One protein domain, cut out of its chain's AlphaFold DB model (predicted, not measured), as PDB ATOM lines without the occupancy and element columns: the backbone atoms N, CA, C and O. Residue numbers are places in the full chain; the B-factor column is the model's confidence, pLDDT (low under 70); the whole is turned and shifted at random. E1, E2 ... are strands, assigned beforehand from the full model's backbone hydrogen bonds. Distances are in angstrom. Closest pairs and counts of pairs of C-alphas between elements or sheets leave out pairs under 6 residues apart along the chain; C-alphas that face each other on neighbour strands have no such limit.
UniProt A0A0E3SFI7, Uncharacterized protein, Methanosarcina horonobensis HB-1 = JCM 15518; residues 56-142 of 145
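This is residues 56 to 142 of the 145 residues of an uncharacterized protein of Methanosarcina horonobensis HB-1 = JCM 15518 (UniProt A0A0E3SFI7). The model is one long, twisted sheet, made of two ribbons, E2 with E5 and E3 with E4, joined side by side through E5 and E4 over only part of their length, with the short E1 along the edge of E2. The tight turn from E3 to E4 makes one end of the long axis, and the turns from E2 to E3 and from E4 to E5 lie toward the other. The 87 printed residues hold no named helix and five named strands, E1 to E5 along the chain; the sheet's order is E1 E2 E5 E4 E3, all antiparallel, and the class is all strand. The whole is loose, with a radius of gyration of the C-alphas of 17.1 A, and its outline is a rod spanning 55 by 27 by 18 A.

Find C-alpha 56 at (-1.382, -29.210, -35.561), where E1 begins, residues 56 to 59. E2, residues 72 to 84, runs 35.7 A to C-alpha 84 at (18.067, -38.623, -17.942). E3 takes residues 91 to 105, 43.9 A, and E4 residues 109 to 123, 42.9 A. E5, residues 126 to 141, 38.9 A, ends at C-alpha 141 at (-7.639, -9.055, -19.614). E4 bends by 63 degrees at residue 112 and E5 by 61 degrees at residue 129.

Look first at the edge strand E1: it forms a hairpin with E2, their directions at 147 degrees, and N 58 and O 75 are 2.9 A apart, within hydrogen-bond range. E2 and E5 are antiparallel at 153 degrees; N 74 and O 136 are within range at 2.8 A, N 84 and O 126 at 2.9 A. E5 and E4, a hairpin at 160 degrees, have C-alphas that face each other from 133 and 118, 6.0 A, to 141 and 112, 4.2 A; N 117 and O 135 are within range at 3.0 A. E4 and the other edge strand, E3, are a hairpin at 173 degrees, with N 92 and O 122 within range at 2.9 A. E3, E4 and E5 form a meander, each strand the antiparallel neighbour of the one before; with E2, the antiparallel neighbour of E5, they form a Greek key. E1 is apart from E3 and E4, and E2 is apart from E3.

Look for the farthest C-alphas at Ser 88 and Gly 107, 55.5 A apart. The printed part has no cut. The link from E1 to E2, residues 60 to 71, is long, and its C-alphas lie 13 to 20 A from the mean of the C-alphas. The mean pLDDT of the printed part is 91.0, and residues 63 to 70 are under 70.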
ATOM      1  N   ASN A  56       0.055 -28.945 -35.691       96.75
ATOM      2  CA  ASN A  56      -1.382 -29.210 -35.561       96.75
ATOM      3  C   ASN A  56      -2.123 -28.154 -34.713       96.75
ATOM      4  O   ASN A  56      -3.005 -28.494 -33.933       96.75
ATOM      5  N   LEU A  57      -1.741 -26.878 -34.850       96.06
ATOM      6  CA  LEU A  57      -2.347 -25.772 -34.114       96.06
ATOM      7  C   LEU A  57      -3.829 -25.659 -34.481       96.06
ATOM      8  O   LEU A  57      -4.167 -25.437 -35.646       96.06
ATOM      9  N   THR A  58      -4.702 -25.785 -33.491       95.75
ATOM     10  CA  THR A  58      -6.151 -25.705 -33.682       95.75
ATOM     11  C   THR A  58      -6.778 -24.767 -32.664       95.75
ATOM     12  O   THR A  58      -6.388 -24.747 -31.502       95.75
ATOM     13  N   LEU A  59      -7.754 -23.975 -33.109       93.00
ATOM     14  CA  LEU A  59      -8.553 -23.134 -32.221       93.00
ATOM     15  C   LEU A  59      -9.491 -24.024 -31.395       93.00
ATOM     16  O   LEU A  59     -10.343 -24.725 -31.950       93.00
ATOM     17  N   ASN A  60      -9.375 -23.960 -30.073       88.81
ATOM     18  CA  ASN A  60     -10.246 -24.665 -29.149       88.81
ATOM     19  C   ASN A  60     -11.491 -23.821 -28.837       88.81
ATOM     20  O   ASN A  60     -11.542 -23.034 -27.897       88.81
ATOM     21  N   VAL A  61     -12.539 -24.017 -29.638       79.88
ATOM     22  CA  VAL A  61     -13.810 -23.274 -29.521       79.88
ATOM     23  C   VAL A  61     -14.644 -23.637 -28.287       79.88
ATOM     24  O   VAL A  61     -15.567 -22.902 -27.927       79.88
ATOM     25  N   ASN A  62     -14.352 -24.777 -27.656       74.44
ATOM     26  CA  ASN A  62     -15.103 -25.280 -26.507       74.44
ATOM     27  C   ASN A  62     -14.542 -24.756 -25.184       74.44
ATOM     28  O   ASN A  62     -15.281 -24.656 -24.205       74.44
ATOM     29  N   ASN A  63     -13.258 -24.402 -25.163       66.25
ATOM     30  CA  ASN A  63     -12.582 -23.904 -23.981       66.25
ATOM     31  C   ASN A  63     -12.604 -22.375 -23.997       66.25
ATOM     32  O   ASN A  63     -11.664 -21.691 -24.394       66.25
ATOM     33  N   ARG A  64     -13.756 -21.818 -23.615       59.78
ATOM     34  CA  ARG A  64     -13.852 -20.383 -23.357       59.78
ATOM     35  C   ARG A  64     -13.212 -20.121 -22.009       59.78
ATOM     36  O   ARG A  64     -13.792 -20.493 -20.990       59.78
ATOM     37  N   VAL A  65     -12.060 -19.459 -22.013       61.31
ATOM     38  CA  VAL A  65     -11.472 -18.914 -20.791       61.31
ATOM     39  C   VAL A  65     -12.533 -18.023 -20.137       61.31
ATOM     40  O   VAL A  65     -13.021 -17.072 -20.763       61.31
ATOM     41  N   PRO A  66     -13.005 -18.367 -18.925       52.62
ATOM     42  CA  PRO A  66     -14.003 -17.564 -18.247       52.62
ATOM     43  C   PRO A  66     -13.458 -16.144 -18.073       52.62
ATOM     44  O   PRO A  66     -12.306 -15.978 -17.691       52.62
ATOM     45  N   HIS A  67     -14.308 -15.137 -18.290       53.31
ATOM     46  CA  HIS A  67     -14.075 -13.715 -17.977       53.31
ATOM     47  C   HIS A  67     -13.508 -12.795 -19.070       53.31
ATOM     48  O   HIS A  67     -13.419 -11.595 -18.818       53.31
ATOM     49  N   THR A  68     -13.261 -13.262 -20.297       58.88
ATOM     50  CA  THR A  68     -12.753 -12.389 -21.376       58.88
ATOM     51  C   THR A  68     -13.476 -12.634 -22.698       58.88
ATOM     52  O   THR A  68     -13.429 -13.713 -23.271       58.88
ATOM     53  N   GLN A  69     -14.176 -11.615 -23.211       60.62
ATOM     54  CA  GLN A  69     -14.892 -11.717 -24.496       60.62
ATOM     55  C   GLN A  69     -13.955 -11.843 -25.707       60.62
ATOM     56  O   GLN A  69     -14.415 -12.229 -26.777       60.62
ATOM     57  N   ALA A  70     -12.679 -11.481 -25.547       65.50
ATOM     58  CA  ALA A  70     -11.689 -11.434 -26.618       65.50
ATOM     59  C   ALA A  70     -10.655 -12.570 -26.557       65.50
ATOM     60  O   ALA A  70      -9.781 -12.613 -27.413       65.50
ATOM     61  N   SER A  71     -10.727 -13.459 -25.561       83.62
ATOM     62  CA  SER A  71      -9.722 -14.509 -25.406       83.62
ATOM     63  C   SER A  71      -9.974 -15.690 -26.329       83.62
ATOM     64  O   SER A  71     -11.077 -16.246 -26.338       83.62
ATOM     65  N   GLU A  72      -8.926 -16.114 -27.022       90.31
ATOM     66  CA  GLU A  72      -8.900 -17.341 -27.809       90.31
ATOM     67  C   GLU A  72      -7.959 -18.348 -27.151       90.31
ATOM     68  O   GLU A  72      -6.928 -17.976 -26.590       90.31
ATOM     69  N   GLN A  73      -8.316 -19.628 -27.221       92.81
ATOM     70  CA  GLN A  73      -7.451 -20.720 -26.800       92.81
ATOM     71  C   GLN A  73      -7.089 -21.571 -28.012       92.81
ATOM     72  O   GLN A  73      -7.960 -21.953 -28.792       92.81
ATOM     73  N   PHE A  74      -5.813 -21.908 -28.141       94.19
ATOM     74  CA  PHE A  74      -5.290 -22.792 -29.167       94.19
ATOM     75  C   PHE A  74      -4.592 -23.990 -28.538       94.19
ATOM     76  O   PHE A  74      -3.727 -23.825 -27.678       94.19
ATOM     77  N   ASP A  75      -4.903 -25.178 -29.041       95.94
ATOM     78  CA  ASP A  75      -4.196 -26.405 -28.688       95.94
ATOM     79  C   ASP A  75      -3.197 -26.741 -29.797       95.94
ATOM     80  O   ASP A  75      -3.484 -26.574 -30.990       95.94
ATOM     81  N   TYR A  76      -2.013 -27.213 -29.419       97.06
ATOM     82  CA  TYR A  76      -0.977 -27.617 -30.365       97.06
ATOM     83  C   TYR A  76      -0.142 -28.781 -29.841       97.06
ATOM     84  O   TYR A  76      -0.055 -29.045 -28.645       97.06
ATOM     85  N   GLU A  77       0.536 -29.457 -30.759       98.00
ATOM     86  CA  GLU A  77       1.592 -30.409 -30.441       98.00
ATOM     87  C   GLU A  77       2.961 -29.741 -30.592       98.00
ATOM     88  O   GLU A  77       3.182 -28.895 -31.460       98.00
ATOM     89  N   SER A  78       3.923 -30.150 -29.776       97.44
ATOM     90  CA  SER A  78       5.317 -29.726 -29.870       97.44
ATOM     91  C   SER A  78       6.267 -30.882 -29.548       97.44
ATOM     92  O   SER A  78       5.875 -32.054 -29.495       97.44
ATOM     93  N   LYS A  79       7.554 -30.568 -29.384       96.38
ATOM     94  CA  LYS A  79       8.611 -31.524 -29.064       96.38
ATOM     95  C   LYS A  79       9.441 -31.036 -27.886       96.38
ATOM     96  O   LYS A  79       9.907 -29.904 -27.873       96.38
ATOM     97  N   MET A  80       9.695 -31.935 -26.942       94.94
ATOM     98  CA  MET A  80      10.590 -31.713 -25.811       94.94
ATOM     99  C   MET A  80      11.681 -32.779 -25.812       94.94
ATOM    100  O   MET A  80      11.385 -33.967 -25.934       94.94
ATOM    101  N   TYR A  81      12.943 -32.370 -25.703       95.00
ATOM    102  CA  TYR A  81      14.051 -33.309 -25.556       95.00
ATOM    103  C   TYR A  81      14.257 -33.637 -24.080       95.00
ATOM    104  O   TYR A  81      14.405 -32.730 -23.261       95.00
ATOM    105  N   ALA A  82      14.293 -34.924 -23.747       95.06
ATOM    106  CA  ALA A  82      14.573 -35.394 -22.399       95.06
ATOM    107  C   ALA A  82      15.655 -36.476 -22.438       95.06
ATOM    108  O   ALA A  82      15.534 -37.461 -23.165       95.06
ATOM    109  N   CYS A  83      16.707 -36.280 -21.643       96.38
ATOM    110  CA  CYS A  83      17.812 -37.219 -21.493       96.38
ATOM    111  C   CYS A  83      18.188 -37.308 -20.014       96.38
ATOM    112  O   CYS A  83      18.791 -36.381 -19.472       96.38
ATOM    113  N   TYR A  84      17.780 -38.387 -19.354       93.88
ATOM    114  CA  TYR A  84      18.067 -38.623 -17.942       93.88
ATOM    115  C   TYR A  84      17.891 -40.097 -17.574       93.88
ATOM    116  O   TYR A  84      17.062 -40.803 -18.153       93.88
ATOM    117  N   ASP A  85      18.607 -40.518 -16.531       95.62
ATOM    118  CA  ASP A  85      18.483 -41.847 -15.942       95.62
ATOM    119  C   ASP A  85      17.728 -41.821 -14.614       95.62
ATOM    120  O   ASP A  85      17.979 -40.981 -13.749       95.62
ATOM    121  N   THR A  86      16.791 -42.755 -14.438       92.88
ATOM    122  CA  THR A  86      16.026 -42.927 -13.194       92.88
ATOM    123  C   THR A  86      15.494 -44.360 -13.061       92.88
ATOM    124  O   THR A  86      15.641 -45.182 -13.964       92.88
ATOM    125  N   SER A  87      14.877 -44.701 -11.926       93.44
ATOM    126  CA  SER A  87      14.258 -46.017 -11.736       93.44
ATOM    127  C   SER A  87      13.021 -46.198 -12.623       93.44
ATOM    128  O   SER A  87      12.294 -45.248 -12.903       93.44
ATOM    129  N   SER A  88      12.722 -47.436 -13.027       91.50
ATOM    130  CA  SER A  88      11.593 -47.752 -13.924       91.50
ATOM    131  C   SER A  88      10.210 -47.391 -13.366       91.50
ATOM    132  O   SER A  88       9.253 -47.272 -14.123       91.50
ATOM    133  N   ASN A  89      10.098 -47.213 -12.050       92.00
ATOM    134  CA  ASN A  89       8.876 -46.807 -11.358       92.00
ATOM    135  C   ASN A  89       8.820 -45.304 -11.021       92.00
ATOM    136  O   ASN A  89       7.887 -44.877 -10.340       92.00
ATOM    137  N   ALA A  90       9.817 -44.512 -11.425       91.25
ATOM    138  CA  ALA A  90       9.815 -43.069 -11.221       91.25
ATOM    139  C   ALA A  90       9.088 -42.357 -12.368       91.25
ATOM    140  O   ALA A  90       9.267 -42.710 -13.529       91.25
ATOM    141  N   ASN A  91       8.331 -41.313 -12.034       92.00
ATOM    142  CA  ASN A  91       7.743 -40.389 -13.001       92.00
ATOM    143  C   ASN A  91       8.419 -39.027 -12.859       92.00
ATOM    144  O   ASN A  91       8.538 -38.509 -11.747       92.00
ATOM    145  N   VAL A  92       8.826 -38.441 -13.980       91.75
ATOM    146  CA  VAL A  92       9.342 -37.071 -14.048       91.75
ATOM    147  C   VAL A  92       8.294 -36.209 -14.739       91.75
ATOM    148  O   VAL A  92       7.876 -36.534 -15.846       91.75
ATOM    149  N   SER A  93       7.860 -35.132 -14.083       93.31
ATOM    150  CA  SER A  93       7.061 -34.087 -14.731       93.31
ATOM    151  C   SER A  93       7.985 -32.973 -15.207       93.31
ATOM    152  O   SER A  93       8.890 -32.560 -14.474       93.31
ATOM    153  N   ILE A  94       7.765 -32.515 -16.435       93.62
ATOM    154  CA  ILE A  94       8.422 -31.346 -17.006       93.62
ATOM    155  C   ILE A  94       7.324 -30.394 -17.461       93.62
ATOM    156  O   ILE A  94       6.443 -30.783 -18.230       93.62
ATOM    157  N   SER A  95       7.407 -29.147 -17.007       93.31
ATOM    158  CA  SER A  95       6.452 -28.095 -17.343       93.31
ATOM    159  C   SER A  95       7.202 -26.861 -17.828       93.31
ATOM    160  O   SER A  95       8.190 -26.449 -17.218       93.31
ATOM    161  N   ILE A  96       6.726 -26.266 -18.916       95.19
ATOM    162  CA  ILE A  96       7.195 -24.981 -19.432       95.19
ATOM    163  C   ILE A  96       6.014 -24.021 -19.402       95.19
ATOM    164  O   ILE A  96       4.920 -24.371 -19.842       95.19
ATOM    165  N   TYR A  97       6.255 -22.822 -18.881       96.12
ATOM    166  CA  TYR A  97       5.289 -21.734 -18.852       96.12
ATOM    167  C   TYR A  97       5.909 -20.486 -19.470       96.12
ATOM    168  O   TYR A  97       7.037 -20.120 -19.130       96.12
ATOM    169  N   LEU A  98       5.164 -19.839 -20.358       97.19
ATOM    170  CA  LEU A  98       5.507 -18.552 -20.951       97.19
ATOM    171  C   LEU A  98       4.336 -17.596 -20.738       97.19
ATOM    172  O   LEU A  98       3.185 -17.993 -20.881       97.19
ATOM    173  N   HIS A  99       4.620 -16.340 -20.399       96.50
ATOM    174  CA  HIS A  99       3.594 -15.322 -20.174       96.50
ATOM    175  C   HIS A  99       4.071 -13.962 -20.672       96.50
ATOM    176  O   HIS A  99       5.133 -13.488 -20.260       96.50
ATOM    177  N   GLY A 100       3.276 -13.338 -21.539       96.94
ATOM    178  CA  GLY A 100       3.444 -11.955 -21.966       96.94
ATOM    179  C   GLY A 100       2.311 -11.103 -21.411       96.94
ATOM    180  O   GLY A 100       1.146 -11.467 -21.541       96.94
ATOM    181  N   THR A 101       2.638  -9.971 -20.786       96.38
ATOM    182  CA  THR A 101       1.638  -9.104 -20.154       96.38
ATOM    183  C   THR A 101       1.980  -7.629 -20.309       96.38
ATOM    184  O   THR A 101       3.131  -7.229 -20.134       96.38
ATOM    185  N   ASN A 102       0.964  -6.813 -20.595       95.88
ATOM    186  CA  ASN A 102       1.025  -5.372 -20.390       95.88
ATOM    187  C   ASN A 102       0.208  -5.015 -19.147       95.88
ATOM    188  O   ASN A 102      -0.892  -5.530 -18.958       95.88
ATOM    189  N   GLY A 103       0.715  -4.090 -18.332       94.56
ATOM    190  CA  GLY A 103       0.017  -3.578 -17.155       94.56
ATOM    191  C   GLY A 103      -0.018  -2.054 -17.145       94.56
ATOM    192  O   GLY A 103       0.969  -1.403 -17.487       94.56
ATOM    193  N   TRP A 104      -1.148  -1.476 -16.747       94.44
ATOM    194  CA  TRP A 104      -1.324  -0.029 -16.616       94.44
ATOM    195  C   TRP A 104      -2.260   0.316 -15.459       94.44
ATOM    196  O   TRP A 104      -2.919  -0.548 -14.885       94.44
ATOM    197  N   TRP A 105      -2.309   1.596 -15.093       94.44
ATOM    198  CA  TRP A 105      -3.145   2.083 -14.000       94.44
ATOM    199  C   TRP A 105      -4.192   3.066 -14.528       94.44
ATOM    200  O   TRP A 105      -3.825   4.125 -15.038       94.44
ATOM    201  N   ILE A 106      -5.482   2.746 -14.367       90.50
ATOM    202  CA  ILE A 106      -6.623   3.671 -14.536       90.50
ATOM    203  C   ILE A 106      -7.715   3.273 -13.542       90.50
ATOM    204  O   ILE A 106      -8.325   2.217 -13.665       90.50
ATOM    205  N   GLY A 107      -7.939   4.085 -12.514       91.69
ATOM    206  CA  GLY A 107      -8.812   3.758 -11.377       91.69
ATOM    207  C   GLY A 107      -8.379   2.530 -10.556       91.69
ATOM    208  O   GLY A 107      -9.038   2.198  -9.577       91.69
ATOM    209  N   GLY A 108      -7.296   1.856 -10.949       92.31
ATOM    210  CA  GLY A 108      -6.828   0.567 -10.447       92.31
ATOM    211  C   GLY A 108      -5.878  -0.088 -11.455       92.31
ATOM    212  O   GLY A 108      -5.751   0.386 -12.587       92.31
ATOM    213  N   TRP A 109      -5.203  -1.165 -11.045       93.25
ATOM    214  CA  TRP A 109      -4.377  -1.962 -11.954       93.25
ATOM    215  C   TRP A 109      -5.250  -2.653 -12.997       93.25
ATOM    216  O   TRP A 109      -6.204  -3.350 -12.664       93.25
ATOM    217  N   GLN A 110      -4.888  -2.447 -14.252       93.56
ATOM    218  CA  GLN A 110      -5.442  -3.096 -15.425       93.56
ATOM    219  C   GLN A 110      -4.324  -3.869 -16.112       93.56
ATOM    220  O   GLN A 110      -3.148  -3.511 -15.993       93.56
ATOM    221  N   TYR A 111      -4.689  -4.922 -16.831       93.69
ATOM    222  CA  TYR A 111      -3.734  -5.704 -17.596       93.69
ATOM    223  C   TYR A 111      -4.386  -6.314 -18.822       93.69
ATOM    224  O   TYR A 111      -5.606  -6.483 -18.874       93.69
ATOM    225  N   ASN A 112      -3.545  -6.686 -19.775       94.62
ATOM    226  CA  ASN A 112      -3.858  -7.702 -20.759       94.62
ATOM    227  C   ASN A 112      -2.671  -8.656 -20.916       94.62
ATOM    228  O   ASN A 112      -1.539  -8.329 -20.537       94.62
ATOM    229  N   SER A 113      -2.940  -9.866 -21.389       95.62
ATOM    230  CA  SER A 113      -1.935 -10.919 -21.460       95.62
ATOM    231  C   SER A 113      -2.256 -12.005 -22.479       95.62
ATOM    232  O   SER A 113      -3.379 -12.134 -22.974       95.62
ATOM    233  N   TYR A 114      -1.220 -12.781 -22.779       96.19
ATOM    234  CA  TYR A 114      -1.309 -14.124 -23.331       96.19
ATOM    235  C   TYR A 114      -0.362 -15.031 -22.546       96.19
ATOM    236  O   TYR A 114       0.658 -14.571 -22.016       96.19
ATOM    237  N   TRP A 115      -0.659 -16.319 -22.489       96.00
ATOM    238  CA  TRP A 115       0.217 -17.302 -21.869       96.00
ATOM    239  C   TRP A 115       0.199 -18.621 -22.614       96.00
ATOM    240  O   TRP A 115      -0.750 -18.955 -23.318       96.00
ATOM    241  N   GLU A 116       1.268 -19.383 -22.422       96.19
ATOM    242  CA  GLU A 116       1.396 -20.726 -22.951       96.19
ATOM    243  C   GLU A 116       1.873 -21.698 -21.886       96.19
ATOM    244  O   GLU A 116       2.723 -21.373 -21.052       96.19
ATOM    245  N   THR A 117       1.364 -22.921 -21.966       96.12
ATOM    246  CA  THR A 117       1.803 -24.043 -21.144       96.12
ATOM    247  C   THR A 117       2.154 -25.230 -22.030       96.12
ATOM    248  O   THR A 117       1.515 -25.487 -23.046       96.12
ATOM    249  N   MET A 118       3.183 -25.975 -21.636       96.38
ATOM    250  CA  MET A 118       3.443 -27.333 -22.112       96.38
ATOM    251  C   MET A 118       3.789 -28.194 -20.906       96.38
ATOM    252  O   MET A 118       4.693 -27.840 -20.147       96.38
ATOM    253  N   GLU A 119       3.115 -29.326 -20.736       93.69
ATOM    254  CA  GLU A 119       3.379 -30.258 -19.637       93.69
ATOM    255  C   GLU A 119       3.451 -31.697 -20.145       93.69
ATOM    256  O   GLU A 119       2.643 -32.134 -20.966       93.69
ATOM    257  N   ILE A 120       4.427 -32.454 -19.643       95.25
ATOM    258  CA  ILE A 120       4.563 -33.879 -19.929       95.25
ATOM    259  C   ILE A 120       5.004 -34.648 -18.687       95.25
ATOM    260  O   ILE A 120       5.858 -34.196 -17.925       95.25
ATOM    261  N   MET A 121       4.451 -35.848 -18.513       95.69
ATOM    262  CA  MET A 121       4.877 -36.807 -17.498       95.69
ATOM    263  C   MET A 121       5.549 -38.006 -18.167       95.69
ATOM    264  O   MET A 121       4.956 -38.662 -19.023       95.69
ATOM    265  N   LEU A 122       6.789 -38.292 -17.776       95.38
ATOM    266  CA  LEU A 122       7.649 -39.286 -18.408       95.38
ATOM    267  C   LEU A 122       8.067 -40.372 -17.395       95.38
ATOM    268  O   LEU A 122       8.750 -40.054 -16.414       95.38
ATOM    269  N   PRO A 123       7.670 -41.644 -17.598       95.69
ATOM    270  CA  PRO A 123       8.031 -42.750 -16.711       95.69
ATOM    271  C   PRO A 123       9.411 -43.327 -17.046       95.69
ATOM    272  O   PRO A 123       9.725 -43.553 -18.213       95.69
ATOM    273  N   GLY A 124      10.217 -43.638 -16.031       95.50
ATOM    274  CA  GLY A 124      11.544 -44.236 -16.211       95.50
ATOM    275  C   GLY A 124      12.543 -43.326 -16.935       95.50
ATOM    276  O   GLY A 124      12.276 -42.143 -17.167       95.50
ATOM    277  N   SER A 125      13.715 -43.880 -17.263       95.69
ATOM    278  CA  SER A 125      14.758 -43.179 -18.027       95.69
ATOM    279  C   SER A 125      14.257 -42.727 -19.399       95.69
ATOM    280  O   SER A 125      13.433 -43.396 -20.027       95.69
ATOM    281  N   GLN A 126      14.785 -41.606 -19.883       97.50
ATOM    282  CA  GLN A 126      14.471 -41.053 -21.200       97.50
ATOM    283  C   GLN A 126      15.755 -40.745 -21.957       97.50
ATOM    284  O   GLN A 126      16.716 -40.271 -21.359       97.50
ATOM    285  N   ASP A 127      15.731 -40.976 -23.266       96.94
ATOM    286  CA  ASP A 127      16.801 -40.620 -24.197       96.94
ATOM    287  C   ASP A 127      16.172 -40.242 -25.546       96.94
ATOM    288  O   ASP A 127      15.866 -41.097 -26.382       96.94
ATOM    289  N   GLY A 128      15.829 -38.961 -25.704       96.44
ATOM    290  CA  GLY A 128      15.392 -38.410 -26.985       96.44
ATOM    291  C   GLY A 128      14.191 -37.467 -26.930       96.44
ATOM    292  O   GLY A 128      13.741 -37.006 -25.880       96.44
ATOM    293  N   TRP A 129      13.662 -37.182 -28.119       97.56
ATOM    294  CA  TRP A 129      12.524 -36.289 -28.329       97.56
ATOM    295  C   TRP A 129      11.192 -36.936 -27.948       97.56
ATOM    296  O   TRP A 129      10.916 -38.084 -28.303       97.56
ATOM    297  N   LYS A 130      10.329 -36.164 -27.288       97.19
ATOM    298  CA  LYS A 130       8.976 -36.548 -26.875       97.19
ATOM    299  C   LYS A 130       7.959 -35.583 -27.455       97.19
ATOM    300  O   LYS A 130       8.204 -34.379 -27.478       97.19
ATOM    301  N   THR A 131       6.837 -36.111 -27.940       97.12
ATOM    302  CA  THR A 131       5.679 -35.277 -28.281       97.12
ATOM    303  C   THR A 131       5.056 -34.769 -26.991       97.12
ATOM    304  O   THR A 131       4.848 -35.554 -26.070       97.12
ATOM    305  N   VAL A 132       4.773 -33.474 -26.942       97.00
ATOM    306  CA  VAL A 132       4.103 -32.812 -25.823       97.00
ATOM    307  C   VAL A 132       2.942 -31.993 -26.367       97.00
ATOM    308  O   VAL A 132       3.054 -31.437 -27.459       97.00
ATOM    309  N   ASN A 133       1.846 -31.931 -25.619       96.75
ATOM    310  CA  ASN A 133       0.734 -31.047 -25.940       96.75
ATOM    311  C   ASN A 133       0.961 -29.706 -25.252       96.75
ATOM    312  O   ASN A 133       1.410 -29.659 -24.103       96.75
ATOM    313  N   GLY A 134       0.659 -28.637 -25.969       96.19
ATOM    314  CA  GLY A 134       0.703 -27.288 -25.457       96.19
ATOM    315  C   GLY A 134      -0.613 -26.565 -25.658       96.19
ATOM    316  O   GLY A 134      -1.401 -26.894 -26.544       96.19
ATOM    317  N   GLU A 135      -0.801 -25.556 -24.826       95.62
ATOM    318  CA  GLU A 135      -1.930 -24.643 -24.859       95.62
ATOM    319  C   GLU A 135      -1.393 -23.219 -25.006       95.62
ATOM    320  O   GLU A 135      -0.371 -22.874 -24.408       95.62
ATOM    321  N   LEU A 136      -2.044 -22.413 -25.839       95.94
ATOM    322  CA  LEU A 136      -1.838 -20.971 -25.943       95.94
ATOM    323  C   LEU A 136      -3.175 -20.284 -25.705       95.94
ATOM    324  O   LEU A 136      -4.115 -20.493 -26.465       95.94
ATOM    325  N   VAL A 137      -3.229 -19.420 -24.700       94.50
ATOM    326  CA  VAL A 137      -4.350 -18.515 -24.463       94.50
ATOM    327  C   VAL A 137      -3.915 -17.103 -24.809       94.50
ATOM    328  O   VAL A 137      -2.911 -16.616 -24.293       94.50
ATOM    329  N   THR A 138      -4.674 -16.441 -25.674       94.50
ATOM    330  CA  THR A 138      -4.467 -15.047 -26.082       94.50
ATOM    331  C   THR A 138      -5.620 -14.187 -25.591       94.50
ATOM    332  O   THR A 138      -6.644 -14.705 -25.146       94.50
ATOM    333  N   GLY A 139      -5.492 -12.864 -25.680       92.69
ATOM    334  CA  GLY A 139      -6.652 -11.992 -25.517       92.69
ATOM    335  C   GLY A 139      -7.185 -11.912 -24.081       92.69
ATOM    336  O   GLY A 139      -8.329 -11.496 -23.885       92.69
ATOM    337  N   GLU A 140      -6.389 -12.286 -23.072       91.44
ATOM    338  CA  GLU A 140      -6.805 -12.212 -21.669       91.44
ATOM    339  C   GLU A 140      -6.691 -10.769 -21.141       91.44
ATOM    340  O   GLU A 140      -5.819 -10.006 -21.560       91.44
ATOM    341  N   GLY A 141      -7.588 -10.377 -20.233       90.75
ATOM    342  CA  GLY A 141      -7.639  -9.055 -19.614       90.75
ATOM    343  C   GLY A 141      -8.441  -7.996 -20.385       90.75
ATOM    344  O   GLY A 141      -9.392  -8.283 -21.117       90.75
ATOM    345  N   THR A 142      -8.086  -6.733 -20.161       89.81
ATOM    346  CA  THR A 142      -8.822  -5.547 -20.616       89.81
ATOM    347  C   THR A 142      -8.253  -5.022 -21.936       89.81
ATOM    348  O   THR A 142      -7.094  -4.630 -22.007       89.81
TER     349      THR A 142